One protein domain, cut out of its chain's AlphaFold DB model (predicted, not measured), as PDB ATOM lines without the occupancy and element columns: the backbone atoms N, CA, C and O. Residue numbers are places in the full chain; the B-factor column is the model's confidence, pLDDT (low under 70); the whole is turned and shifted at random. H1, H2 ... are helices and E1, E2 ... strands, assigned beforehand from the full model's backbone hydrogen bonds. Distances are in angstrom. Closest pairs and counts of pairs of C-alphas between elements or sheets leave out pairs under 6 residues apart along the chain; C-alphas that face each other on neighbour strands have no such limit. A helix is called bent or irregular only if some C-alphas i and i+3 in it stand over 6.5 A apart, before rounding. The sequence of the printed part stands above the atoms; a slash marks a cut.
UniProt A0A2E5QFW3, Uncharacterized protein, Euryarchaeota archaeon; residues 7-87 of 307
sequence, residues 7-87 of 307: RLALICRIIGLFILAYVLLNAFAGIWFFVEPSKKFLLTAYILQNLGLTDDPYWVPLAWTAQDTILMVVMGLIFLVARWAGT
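What this domain is: This is residues 7 to 87 of the 307 residues of an uncharacterized protein of Euryarchaeota archaeon (UniProt A0A2E5QFW3). Two long helices, H1 and H3, run opposite ways as a narrow V, meeting where H1 begins and H3 ends. At the spread end, a small head holds the two short strands E1 and E2 and the short helix H2. The printed part has 81 residues, with three named helices and two named strands in the order H1, E1, H2, E2, H3; the sheet E1 - E2 is antiparallel, and the class is mostly helix. The whole is loose, with a radius of gyration of the C-alphas of 14.9 A, and elongated, spanning 43 by 26 by 23 A.

How they stand to each other: H1, residues 7 to 32, has a kink of 42 degrees near residue 26 and is irregular, with C-alphas 27 and 30 7.2 A apart. With residues 9 to 19 alone it touches H3, residues 66 to 85; their closest C-alphas, of Ala 9 and Ala 85, are 5.7 A apart. They run opposite ways at a shallow tilt of 34 degrees, only just short of steep. The closest C-alphas of H1 and E1, residues 39 to 41, are those of Asn 26 and Phe 41, 4.9 A apart. With residues 22 to 26 alone H1 only just touches H2, residues 43 to 50, with 3 pairs of C-alphas within 8 A, the closest being Asn 26 and Leu 43 at 6.4 A; they are about perpendicular at 75 degrees. E2, residues 59 to 61, is antiparallel to E1 at 141 degrees, with N 40 and O 60 2.8 A apart and N 60 and O 40 3.1 A apart, both within hydrogen-bond range. H2 and H3 are apart. Every O i to N i+4 pair is within hydrogen-bond range in H2 and H3, and 20 of 22 in H1.

Where its parts are: H1 starts at C-alpha 7 (157.968, 63.732, 108.457) and is 34.3 A long. E1 measures 6.7 A, H2 10.5 A and E2 6.9 A. H3 is 28.5 A long and ends at C-alpha 85 (153.802, 71.456, 114.160).

The domain as a whole: The C-alphas farthest apart, of Asp 55 and Thr 87, are 45.7 A apart. The printed part has no cut and no long link. Its mean pLDDT is 70.1, and 35 residues are under 70, among them 26 to 39 and 82 to 87.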
ATOM      1  N   ARG A   7     158.682  64.289 109.614       60.22
ATOM      2  CA  ARG A   7     157.968  63.732 108.457       60.22
ATOM      3  C   ARG A   7     156.459  63.995 108.500       60.22
ATOM      4  O   ARG A   7     155.858  64.209 107.456       60.22
ATOM      5  N   LEU A   8     155.849  64.025 109.687       58.28
ATOM      6  CA  LEU A   8     154.411  64.266 109.832       58.28
ATOM      7  C   LEU A   8     154.061  65.733 109.555       58.28
ATOM      8  O   LEU A   8     153.057  66.007 108.908       58.28
ATOM      9  N   ALA A   9     154.930  66.666 109.953       60.09
ATOM     10  CA  ALA A   9     154.777  68.082 109.623       60.09
ATOM     11  C   ALA A   9     154.883  68.331 108.107       60.09
ATOM     12  O   ALA A   9     154.090  69.089 107.552       60.09
ATOM     13  N   LEU A  10     155.813  67.653 107.423       64.62
ATOM     14  CA  LEU A  10     155.942  67.719 105.964       64.62
ATOM     15  C   LEU A  10     154.691  67.166 105.259       64.62
ATOM     16  O   LEU A  10     154.142  67.823 104.379       64.62
ATOM     17  N   ILE A  11     154.200  66.000 105.689       70.31
ATOM     18  CA  ILE A  11     152.989  65.379 105.133       70.31
ATOM     19  C   ILE A  11     151.765  66.277 105.354       70.31
ATOM     20  O   ILE A  11     151.008  66.512 104.416       70.31
ATOM     21  N   CYS A  12     151.594  66.855 106.546       65.94
ATOM     22  CA  CYS A  12     150.508  67.802 106.810       65.94
ATOM     23  C   CYS A  12     150.602  69.070 105.951       65.94
ATOM     24  O   CYS A  12     149.569  69.571 105.520       65.94
ATOM     25  N   ARG A  13     151.808  69.581 105.661       64.62
ATOM     26  CA  ARG A  13     151.987  70.722 104.745       64.62
ATOM     27  C   ARG A  13     151.598  70.367 103.313       64.62
ATOM     28  O   ARG A  13     150.898  71.144 102.677       64.62
ATOM     29  N   ILE A  14     152.001  69.193 102.831       75.38
ATOM     30  CA  ILE A  14     151.643  68.710 101.490       75.38
ATOM     31  C   ILE A  14     150.127  68.523 101.382       75.38
ATOM     32  O   ILE A  14     149.506  69.050 100.468       75.38
ATOM     33  N   ILE A  15     149.510  67.848 102.352       76.25
ATOM     34  CA  ILE A  15     148.053  67.667 102.404       76.25
ATOM     35  C   ILE A  15     147.343  69.024 102.493       76.25
ATOM     36  O   ILE A  15     146.366  69.248 101.787       76.25
ATOM     37  N   GLY A  16     147.856  69.957 103.298       69.56
ATOM     38  CA  GLY A  16     147.338  71.321 103.384       69.56
ATOM     39  C   GLY A  16     147.400  72.066 102.050       69.56
ATOM     40  O   GLY A  16     146.434  72.733 101.692       69.56
ATOM     41  N   LEU A  17     148.481  71.905 101.279       74.88
ATOM     42  CA  LEU A  17     148.595  72.460  99.927       74.88
ATOM     43  C   LEU A  17     147.591  71.828  98.960       74.88
ATOM     44  O   LEU A  17     146.964  72.554  98.195       74.88
ATOM     45  N   PHE A  18     147.386  70.510  99.016       76.00
ATOM     46  CA  PHE A  18     146.381  69.839  98.187       76.00
ATOM     47  C   PHE A  18     144.961  70.289  98.521       76.00
ATOM     48  O   PHE A  18     144.170  70.541  97.617       76.00
ATOM     49  N   ILE A  19     144.637  70.437  99.804       73.19
ATOM     50  CA  ILE A  19     143.321  70.918 100.227       73.19
ATOM     51  C   ILE A  19     143.163  72.391  99.842       73.19
ATOM     52  O   ILE A  19     142.108  72.772  99.354       73.19
ATOM     53  N   LEU A  20     144.207  73.215  99.970       71.00
ATOM     54  CA  LEU A  20     144.173  74.614  99.537       71.00
ATOM     55  C   LEU A  20     143.946  74.722  98.030       71.00
ATOM     56  O   LEU A  20     143.083  75.484  97.605       71.00
ATOM     57  N   ALA A  21     144.669  73.931  97.240       74.06
ATOM     58  CA  ALA A  21     144.473  73.841  95.799       74.06
ATOM     59  C   ALA A  21     143.051  73.376  95.465       74.06
ATOM     60  O   ALA A  21     142.406  73.971  94.610       74.06
ATOM     61  N   TYR A  22     142.525  72.383  96.184       74.00
ATOM     62  CA  TYR A  22     141.150  71.912  96.033       74.00
ATOM     63  C   TYR A  22     140.119  73.011  96.332       74.00
ATOM     64  O   TYR A  22     139.185  73.202  95.557       74.00
ATOM     65  N   VAL A  23     140.295  73.776  97.417       68.75
ATOM     66  CA  VAL A  23     139.410  74.902  97.762       68.75
ATOM     67  C   VAL A  23     139.506  76.016  96.726       68.75
ATOM     68  O   VAL A  23     138.479  76.536  96.307       68.75
ATOM     69  N   LEU A  24     140.716  76.361  96.282       69.56
ATOM     70  CA  LEU A  24     140.939  77.364  95.241       69.56
ATOM     71  C   LEU A  24     140.263  76.959  93.933       69.56
ATOM     72  O   LEU A  24     139.583  77.774  93.326       69.56
ATOM     73  N   LEU A  25     140.396  75.700  93.527       70.06
ATOM     74  CA  LEU A  25     139.790  75.197  92.300       70.06
ATOM     75  C   LEU A  25     138.258  75.175  92.418       70.06
ATOM     76  O   LEU A  25     137.571  75.610  91.503       70.06
ATOM     77  N   ASN A  26     137.715  74.787  93.573       69.31
ATOM     78  CA  ASN A  26     136.271  74.781  93.816       69.31
ATOM     79  C   ASN A  26     135.668  76.205  93.875       69.31
ATOM     80  O   ASN A  26     134.609  76.468  93.304       69.31
ATOM     81  N   ALA A  27     136.373  77.147  94.510       63.41
ATOM     82  CA  ALA A  27     135.914  78.523  94.700       63.41
ATOM     83  C   ALA A  27     136.155  79.435  93.486       63.41
ATOM     84  O   ALA A  27     135.348  80.324  93.227       63.41
ATOM     85  N   PHE A  28     137.247  79.238  92.741       59.59
ATOM     86  CA  PHE A  28     137.660  80.148  91.670       59.59
ATOM     87  C   PHE A  28     137.524  79.580  90.264       59.59
ATOM     88  O   PHE A  28     137.644  80.363  89.327       59.59
ATOM     89  N   ALA A  29     137.223  78.294  90.053       59.09
ATOM     90  CA  ALA A  29     137.069  77.792  88.685       59.09
ATOM     91  C   ALA A  29     135.949  78.511  87.906       59.09
ATOM     92  O   ALA A  29     136.124  78.770  86.721       59.09
ATOM     93  N   GLY A  30     134.857  78.937  88.555       53.47
ATOM     94  CA  GLY A  30     133.817  79.739  87.889       53.47
ATOM     95  C   GLY A  30     134.291  81.124  87.436       53.47
ATOM     96  O   GLY A  30     133.882  81.605  86.380       53.47
ATOM     97  N   ILE A  31     135.209  81.734  88.190       58.31
ATOM     98  CA  ILE A  31     135.772  83.062  87.900       58.31
ATOM     99  C   ILE A  31     136.929  82.960  86.894       58.31
ATOM    100  O   ILE A  31     137.060  83.810  86.019       58.31
ATOM    101  N   TRP A  32     137.763  81.923  87.001       56.47
ATOM    102  CA  TRP A  32     139.004  81.781  86.233       56.47
ATOM    103  C   TRP A  32     138.795  81.131  84.863       56.47
ATOM    104  O   TRP A  32     139.479  81.490  83.910       56.47
ATOM    105  N   PHE A  33     137.826  80.218  84.736       57.94
ATOM    106  CA  PHE A  33     137.461  79.637  83.439       57.94
ATOM    107  C   PHE A  33     136.443  80.492  82.660       57.94
ATOM    108  O   PHE A  33     136.027  80.085  81.582       57.94
ATOM    109  N   PHE A  34     136.066  81.678  83.167       51.66
ATOM    110  CA  PHE A  34     135.166  82.647  82.514       51.66
ATOM    111  C   PHE A  34     133.815  82.079  82.040       51.66
ATOM    112  O   PHE A  34     133.168  82.671  81.180       51.66
ATOM    113  N   VAL A  35     133.372  80.943  82.588       60.28
ATOM    114  CA  VAL A  35     132.126  80.302  82.152       60.28
ATOM    115  C   VAL A  35     130.941  80.959  82.857       60.28
ATOM    116  O   VAL A  35     130.049  81.467  82.185       60.28
ATOM    117  N   GLU A  36     130.946  81.039  84.197       61.16
ATOM    118  CA  GLU A  36     129.842  81.618  84.978       61.16
ATOM    119  C   GLU A  36     130.331  82.188  86.334       61.16
ATOM    120  O   GLU A  36     130.613  81.424  87.260       61.16
ATOM    121  N   PRO A  37     130.387  83.525  86.520       60.34
ATOM    122  CA  PRO A  37     130.918  84.151  87.741       60.34
ATOM    123  C   PRO A  37     130.035  83.948  88.984       60.34
ATOM    124  O   PRO A  37     130.466  84.210  90.104       60.34
ATOM    125  N   SER A  38     128.793  83.498  88.798       61.22
ATOM    126  CA  SER A  38     127.823  83.237  89.864       61.22
ATOM    127  C   SER A  38     127.773  81.771  90.303       61.22
ATOM    128  O   SER A  38     126.943  81.434  91.151       61.22
ATOM    129  N   LYS A  39     128.622  80.893  89.747       67.50
ATOM    130  CA  LYS A  39     128.617  79.457  90.051       67.50
ATOM    131  C   LYS A  39     129.978  78.963  90.541       67.50
ATOM    132  O   LYS A  39     131.028  79.398  90.076       67.50
ATOM    133  N   LYS A  40     129.945  78.038  91.500       71.62
ATOM    134  CA  LYS A  40     131.099  77.289  92.011       71.62
ATOM    135  C   LYS A  40     131.211  75.938  91.305       71.62
ATOM    136  O   LYS A  40     130.194  75.365  90.908       71.62
ATOM    137  N   PHE A  41     132.439  75.442  91.155       75.50
ATOM    138  CA  PHE A  41     132.725  74.176  90.476       75.50
ATOM    139  C   PHE A  41     133.012  73.076  91.496       75.50
ATOM    140  O   PHE A  41     134.096  73.001  92.072       75.50
ATOM    141  N   LEU A  42     132.062  72.171  91.691       74.62
ATOM    142  CA  LEU A  42     132.237  71.040  92.592       74.62
ATOM    143  C   LEU A  42     133.038  69.939  91.898       74.62
ATOM    144  O   LEU A  42     132.483  69.089  91.203       74.62
ATOM    145  N   LEU A  43     134.349  69.908  92.152       72.19
ATOM    146  CA  LEU A  43     135.237  68.868  91.621       72.19
ATOM    147  C   LEU A  43     134.773  67.453  92.013       72.19
ATOM    148  O   LEU A  43     134.885  66.530  91.214       72.19
ATOM    149  N   THR A  44     134.211  67.271  93.214       74.06
ATOM    150  CA  THR A  44     133.639  65.978  93.629       74.06
ATOM    151  C   THR A  44     132.486  65.549  92.727       74.06
ATOM    152  O   THR A  44     132.481  64.412  92.273       74.06
ATOM    153  N   ALA A  45     131.543  66.449  92.433       72.25
ATOM    154  CA  ALA A  45     130.411  66.147  91.560       72.25
ATOM    155  C   ALA A  45     130.882  65.857  90.127       72.25
ATOM    156  O   ALA A  45     130.443  64.880  89.534       72.25
ATOM    157  N   TYR A  46     131.863  66.615  89.623       76.88
ATOM    158  CA  TYR A  46     132.477  66.364  88.315       76.88
ATOM    159  C   TYR A  46     133.101  64.964  88.216       76.88
ATOM    160  O   TYR A  46     132.882  64.245  87.243       76.88
ATOM    161  N   ILE A  47     133.852  64.547  89.240       78.69
ATOM    162  CA  ILE A  47     134.456  63.211  89.273       78.69
ATOM    163  C   ILE A  47     133.364  62.138  89.359       78.69
ATOM    164  O   ILE A  47     133.399  61.186  88.589       78.69
ATOM    165  N   LEU A  48     132.380  62.284  90.250       81.44
ATOM    166  CA  LEU A  48     131.311  61.291  90.401       81.44
ATOM    167  C   LEU A  48     130.456  61.158  89.133       81.44
ATOM    168  O   LEU A  48     130.085  60.039  88.782       81.44
ATOM    169  N   GLN A  49     130.198  62.258  88.426       82.19
ATOM    170  CA  GLN A  49     129.480  62.239  87.156       82.19
ATOM    171  C   GLN A  49     130.306  61.580  86.047       82.19
ATOM    172  O   GLN A  49     129.780  60.773  85.287       82.19
ATOM    173  N   ASN A  50     131.620  61.823  86.000       81.38
ATOM    174  CA  ASN A  50     132.506  61.141  85.051       81.38
ATOM    175  C   ASN A  50     132.637  59.630  85.332       81.38
ATOM    176  O   ASN A  50     132.933  58.852  84.430       81.38
ATOM    177  N   LEU A  51     132.407  59.206  86.577       85.19
ATOM    178  CA  LEU A  51     132.294  57.794  86.953       85.19
ATOM    179  C   LEU A  51     130.871  57.220  86.783       85.19
ATOM    180  O   LEU A  51     130.671  56.040  87.067       85.19
ATOM    181  N   GLY A  52     129.891  58.015  86.339       80.75
ATOM    182  CA  GLY A  52     128.499  57.585  86.165       80.75
ATOM    183  C   GLY A  52     127.775  57.245  87.474       80.75
ATOM    184  O   GLY A  52     126.819  56.475  87.466       80.75
ATOM    185  N   LEU A  53     128.253  57.764  88.610       82.75
ATOM    186  CA  LEU A  53     127.710  57.483  89.945       82.75
ATOM    187  C   LEU A  53     126.642  58.492  90.385       82.75
ATOM    188  O   LEU A  53     125.912  58.226  91.337       82.75
ATOM    189  N   THR A  54     126.574  59.654  89.736       82.25
ATOM    190  CA  THR A  54     125.562  60.682  89.989       82.25
ATOM    191  C   THR A  54     125.306  61.499  88.726       82.25
ATOM    192  O   THR A  54     126.213  61.665  87.912       82.25
ATOM    193  N   ASP A  55     124.101  62.056  88.617       77.31
ATOM    194  CA  ASP A  55     123.731  63.060  87.611       77.31
ATOM    195  C   ASP A  55     123.699  64.481  88.201       77.31
ATOM    196  O   ASP A  55     123.227  65.426  87.564       77.31
ATOM    197  N   ASP A  56     124.196  64.648  89.431       78.19
ATOM    198  CA  ASP A  56     124.213  65.946  90.095       78.19
ATOM    199  C   ASP A  56     125.036  66.977  89.299       78.19
ATOM    200  O   ASP A  56     126.170  66.702  88.890       78.19
ATOM    201  N   PRO A  57     124.517  68.207  89.120       78.31
ATOM    202  CA  PRO A  57     125.229  69.247  88.398       78.31
ATOM    203  C   PRO A  57     126.501  69.663  89.151       78.31
ATOM    204  O   PRO A  57     126.472  70.018  90.329       78.31
ATOM    205  N   TYR A  58     127.630  69.688  88.443       76.19
ATOM    206  CA  TYR A  58     128.927  70.115  88.982       76.19
ATOM    207  C   TYR A  58     129.103  71.638  89.028       76.19
ATOM    208  O   TYR A  58     129.956  72.141  89.761       76.19
ATOM    209  N   TRP A  59     128.275  72.377  88.288       77.56
ATOM    210  CA  TRP A  59     128.153  73.829  88.379       77.56
ATOM    211  C   TRP A  59     126.967  74.190  89.269       77.56
ATOM    212  O   TRP A  59     125.812  74.076  88.858       77.56
ATOM    213  N   VAL A  60     127.244  74.650  90.486       73.44
ATOM    214  CA  VAL A  60     126.206  74.999  91.471       73.44
ATOM    215  C   VAL A  60     126.258  76.498  91.748       73.44
ATOM    216  O   VAL A  60     127.354  77.059  91.773       73.44
ATOM    217  N   PRO A  61     125.117  77.185  91.951       70.06
ATOM    218  CA  PRO A  61     125.118  78.590  92.347       70.06
ATOM    219  C   PRO A  61     126.023  78.830  93.560       70.06
ATOM    220  O   PRO A  61     126.130  77.984  94.452       70.06
ATOM    221  N   LEU A  62     126.679  79.993  93.583       68.44
ATOM    222  CA  LEU A  62     127.570  80.455  94.645       68.44
ATOM    223  C   LEU A  62     126.761  80.778  95.915       68.44
ATOM    224  O   LEU A  62     126.620  81.923  96.332       68.44
ATOM    225  N   ALA A  63     126.167  79.748  96.503       67.62
ATOM    226  CA  ALA A  63     125.489  79.783  97.779       67.62
ATOM    227  C   ALA A  63     126.418  79.200  98.841       67.62
ATOM    228  O   ALA A  63     127.134  78.222  98.597       67.62
ATOM    229  N   TRP A  64     126.372  79.797 100.029       69.31
ATOM    230  CA  TRP A  64     127.057  79.282 101.203       69.31
ATOM    231  C   TRP A  64     126.387  77.980 101.640       69.31
ATOM    232  O   TRP A  64     125.264  77.996 102.148       69.31
ATOM    233  N   THR A  65     127.036  76.840 101.410       72.31
ATOM    234  CA  THR A  65     126.484  75.530 101.780       72.31
ATOM    235  C   THR A  65     127.048  75.041 103.115       72.31
ATOM    236  O   THR A  65     128.103  75.474 103.586       72.31
ATOM    237  N   ALA A  66     126.361  74.080 103.743       69.94
ATOM    238  CA  ALA A  66     126.871  73.402 104.939       69.94
ATOM    239  C   ALA A  66     128.254  72.763 104.690       69.94
ATOM    240  O   ALA A  66     129.115  72.770 105.570       69.94
ATOM    241  N   GLN A  67     128.494  72.287 103.465       68.06
ATOM    242  CA  GLN A  67     129.783  71.749 103.036       68.06
ATOM    243  C   GLN A  67     130.894  72.810 103.058       68.06
ATOM    244  O   GLN A  67     131.998  72.504 103.506       68.06
ATOM    245  N   ASP A  68     130.601  74.055 102.666       68.75
ATOM    246  CA  ASP A  68     131.570  75.159 102.724       68.75
ATOM    247  C   ASP A  68     131.965  75.469 104.178       68.75
ATOM    248  O   ASP A  68     133.129  75.725 104.481       68.75
ATOM    249  N   THR A  69     131.013  75.354 105.110       74.00
ATOM    250  CA  THR A  69     131.269  75.554 106.546       74.00
ATOM    251  C   THR A  69     132.165  74.449 107.110       74.00
ATOM    252  O   THR A  69     133.136  74.733 107.810       74.00
ATOM    253  N   ILE A  70     131.884  73.187 106.767       76.44
ATOM    254  CA  ILE A  70     132.708  72.038 107.171       76.44
ATOM    255  C   ILE A  70     134.131  72.187 106.622       76.44
ATOM    256  O   ILE A  70     135.099  72.009 107.358       76.44
ATOM    257  N   LEU A  71     134.265  72.570 105.353       74.75
ATOM    258  CA  LEU A  71     135.552  72.807 104.703       74.75
ATOM    259  C   LEU A  71     136.358  73.901 105.421       74.75
ATOM    260  O   LEU A  71     137.555  73.733 105.653       74.75
ATOM    261  N   MET A  72     135.705  74.996 105.820       72.69
ATOM    262  CA  MET A  72     136.341  76.107 106.531       72.69
ATOM    263  C   MET A  72     136.834  75.684 107.923       72.69
ATOM    264  O   MET A  72     137.956  76.013 108.312       72.69
ATOM    265  N   VAL A  73     136.047  74.873 108.638       77.62
ATOM    266  CA  VAL A  73     136.435  74.285 109.932       77.62
ATOM    267  C   VAL A  73     137.630  73.345 109.774       77.62
ATOM    268  O   VAL A  73     138.595  73.437 110.535       77.62
ATOM    269  N   VAL A  74     137.603  72.467 108.769       76.12
ATOM    270  CA  VAL A  74     138.705  71.539 108.481       76.12
ATOM    271  C   VAL A  74     139.979  72.307 108.125       76.12
ATOM    272  O   VAL A  74     141.045  71.994 108.654       76.12
ATOM    273  N   MET A  75     139.877  73.362 107.314       73.00
ATOM    274  CA  MET A  75     141.014  74.230 107.009       73.00
ATOM    275  C   MET A  75     141.561  74.947 108.243       73.00
ATOM    276  O   MET A  75     142.777  74.995 108.431       73.00
ATOM    277  N   GLY A  76     140.686  75.443 109.119       75.44
ATOM    278  CA  GLY A  76     141.087  76.032 110.395       75.44
ATOM    279  C   GLY A  76     141.863  75.045 111.270       75.44
ATOM    280  O   GLY A  76     142.915  75.391 111.808       75.44
ATOM    281  N   LEU A  77     141.400  73.795 111.357       75.38
ATOM    282  CA  LEU A  77     142.085  72.733 112.099       75.38
ATOM    283  C   LEU A  77     143.443  72.380 111.486       75.38
ATOM    284  O   LEU A  77     144.420  72.250 112.219       75.38
ATOM    285  N   ILE A  78     143.539  72.273 110.161       74.00
ATOM    286  CA  ILE A  78     144.810  71.995 109.478       74.00
ATOM    287  C   ILE A  78     145.802  73.132 109.705       74.00
ATOM    288  O   ILE A  78     146.964  72.872 110.009       74.00
ATOM    289  N   PHE A  79     145.359  74.387 109.613       72.31
ATOM    290  CA  PHE A  79     146.213  75.541 109.873       72.31
ATOM    291  C   PHE A  79     146.685  75.579 111.331       72.31
ATOM    292  O   PHE A  79     147.854  75.858 111.601       72.31
ATOM    293  N   LEU A  80     145.807  75.232 112.274       75.12
ATOM    294  CA  LEU A  80     146.152  75.128 113.688       75.12
ATOM    295  C   LEU A  80     147.191  74.024 113.922       75.12
ATOM    296  O   LEU A  80     148.222  74.276 114.539       75.12
ATOM    297  N   VAL A  81     146.987  72.835 113.354       70.50
ATOM    298  CA  VAL A  81     147.950  71.726 113.425       70.50
ATOM    299  C   VAL A  81     149.274  72.100 112.758       70.50
ATOM    300  O   VAL A  81     150.330  71.834 113.323       70.50
ATOM    301  N   ALA A  82     149.255  72.770 111.606       64.75
ATOM    302  CA  ALA A  82     150.458  73.233 110.920       64.75
ATOM    303  C   ALA A  82     151.227  74.277 111.743       64.75
ATOM    304  O   ALA A  82     152.456  74.233 111.796       64.75
ATOM    305  N   ARG A  83     150.521  75.183 112.429       68.19
ATOM    306  CA  ARG A  83     151.121  76.178 113.326       68.19
ATOM    307  C   ARG A  83     151.730  75.530 114.570       68.19
ATOM    308  O   ARG A  83     152.832  75.898 114.953       68.19
ATOM    309  N   TRP A  84     151.060  74.538 115.153       65.31
ATOM    310  CA  TRP A  84     151.575  73.764 116.289       65.31
ATOM    311  C   TRP A  84     152.730  72.828 115.901       65.31
ATOM    312  O   TRP A  84     153.650  72.613 116.683       65.31
ATOM    313  N   ALA A  85     152.719  72.285 114.685       60.62
ATOM    314  CA  ALA A  85     153.802  71.456 114.160       60.62
ATOM    315  C   ALA A  85     155.012  72.287 113.694       60.62
ATOM    316  O   ALA A  85     156.126  71.771 113.651       60.62
ATOM    317  N   GLY A  86     154.790  73.555 113.332       55.78
ATOM    318  CA  GLY A  86     155.804  74.492 112.852       55.78
ATOM    319  C   GLY A  86     156.527  75.280 113.943       55.78
ATOM    320  O   GLY A  86     157.494  75.963 113.627       55.78
ATOM    321  N   THR A  87     156.109  75.196 115.210       53.25
ATOM    322  CA  THR A  87     156.939  75.701 116.310       53.25
ATOM    323  C   THR A  87     158.140  74.779 116.456       53.25
ATOM    324  O   THR A  87     158.056  73.758 117.141       53.25
TER     325      THR A  87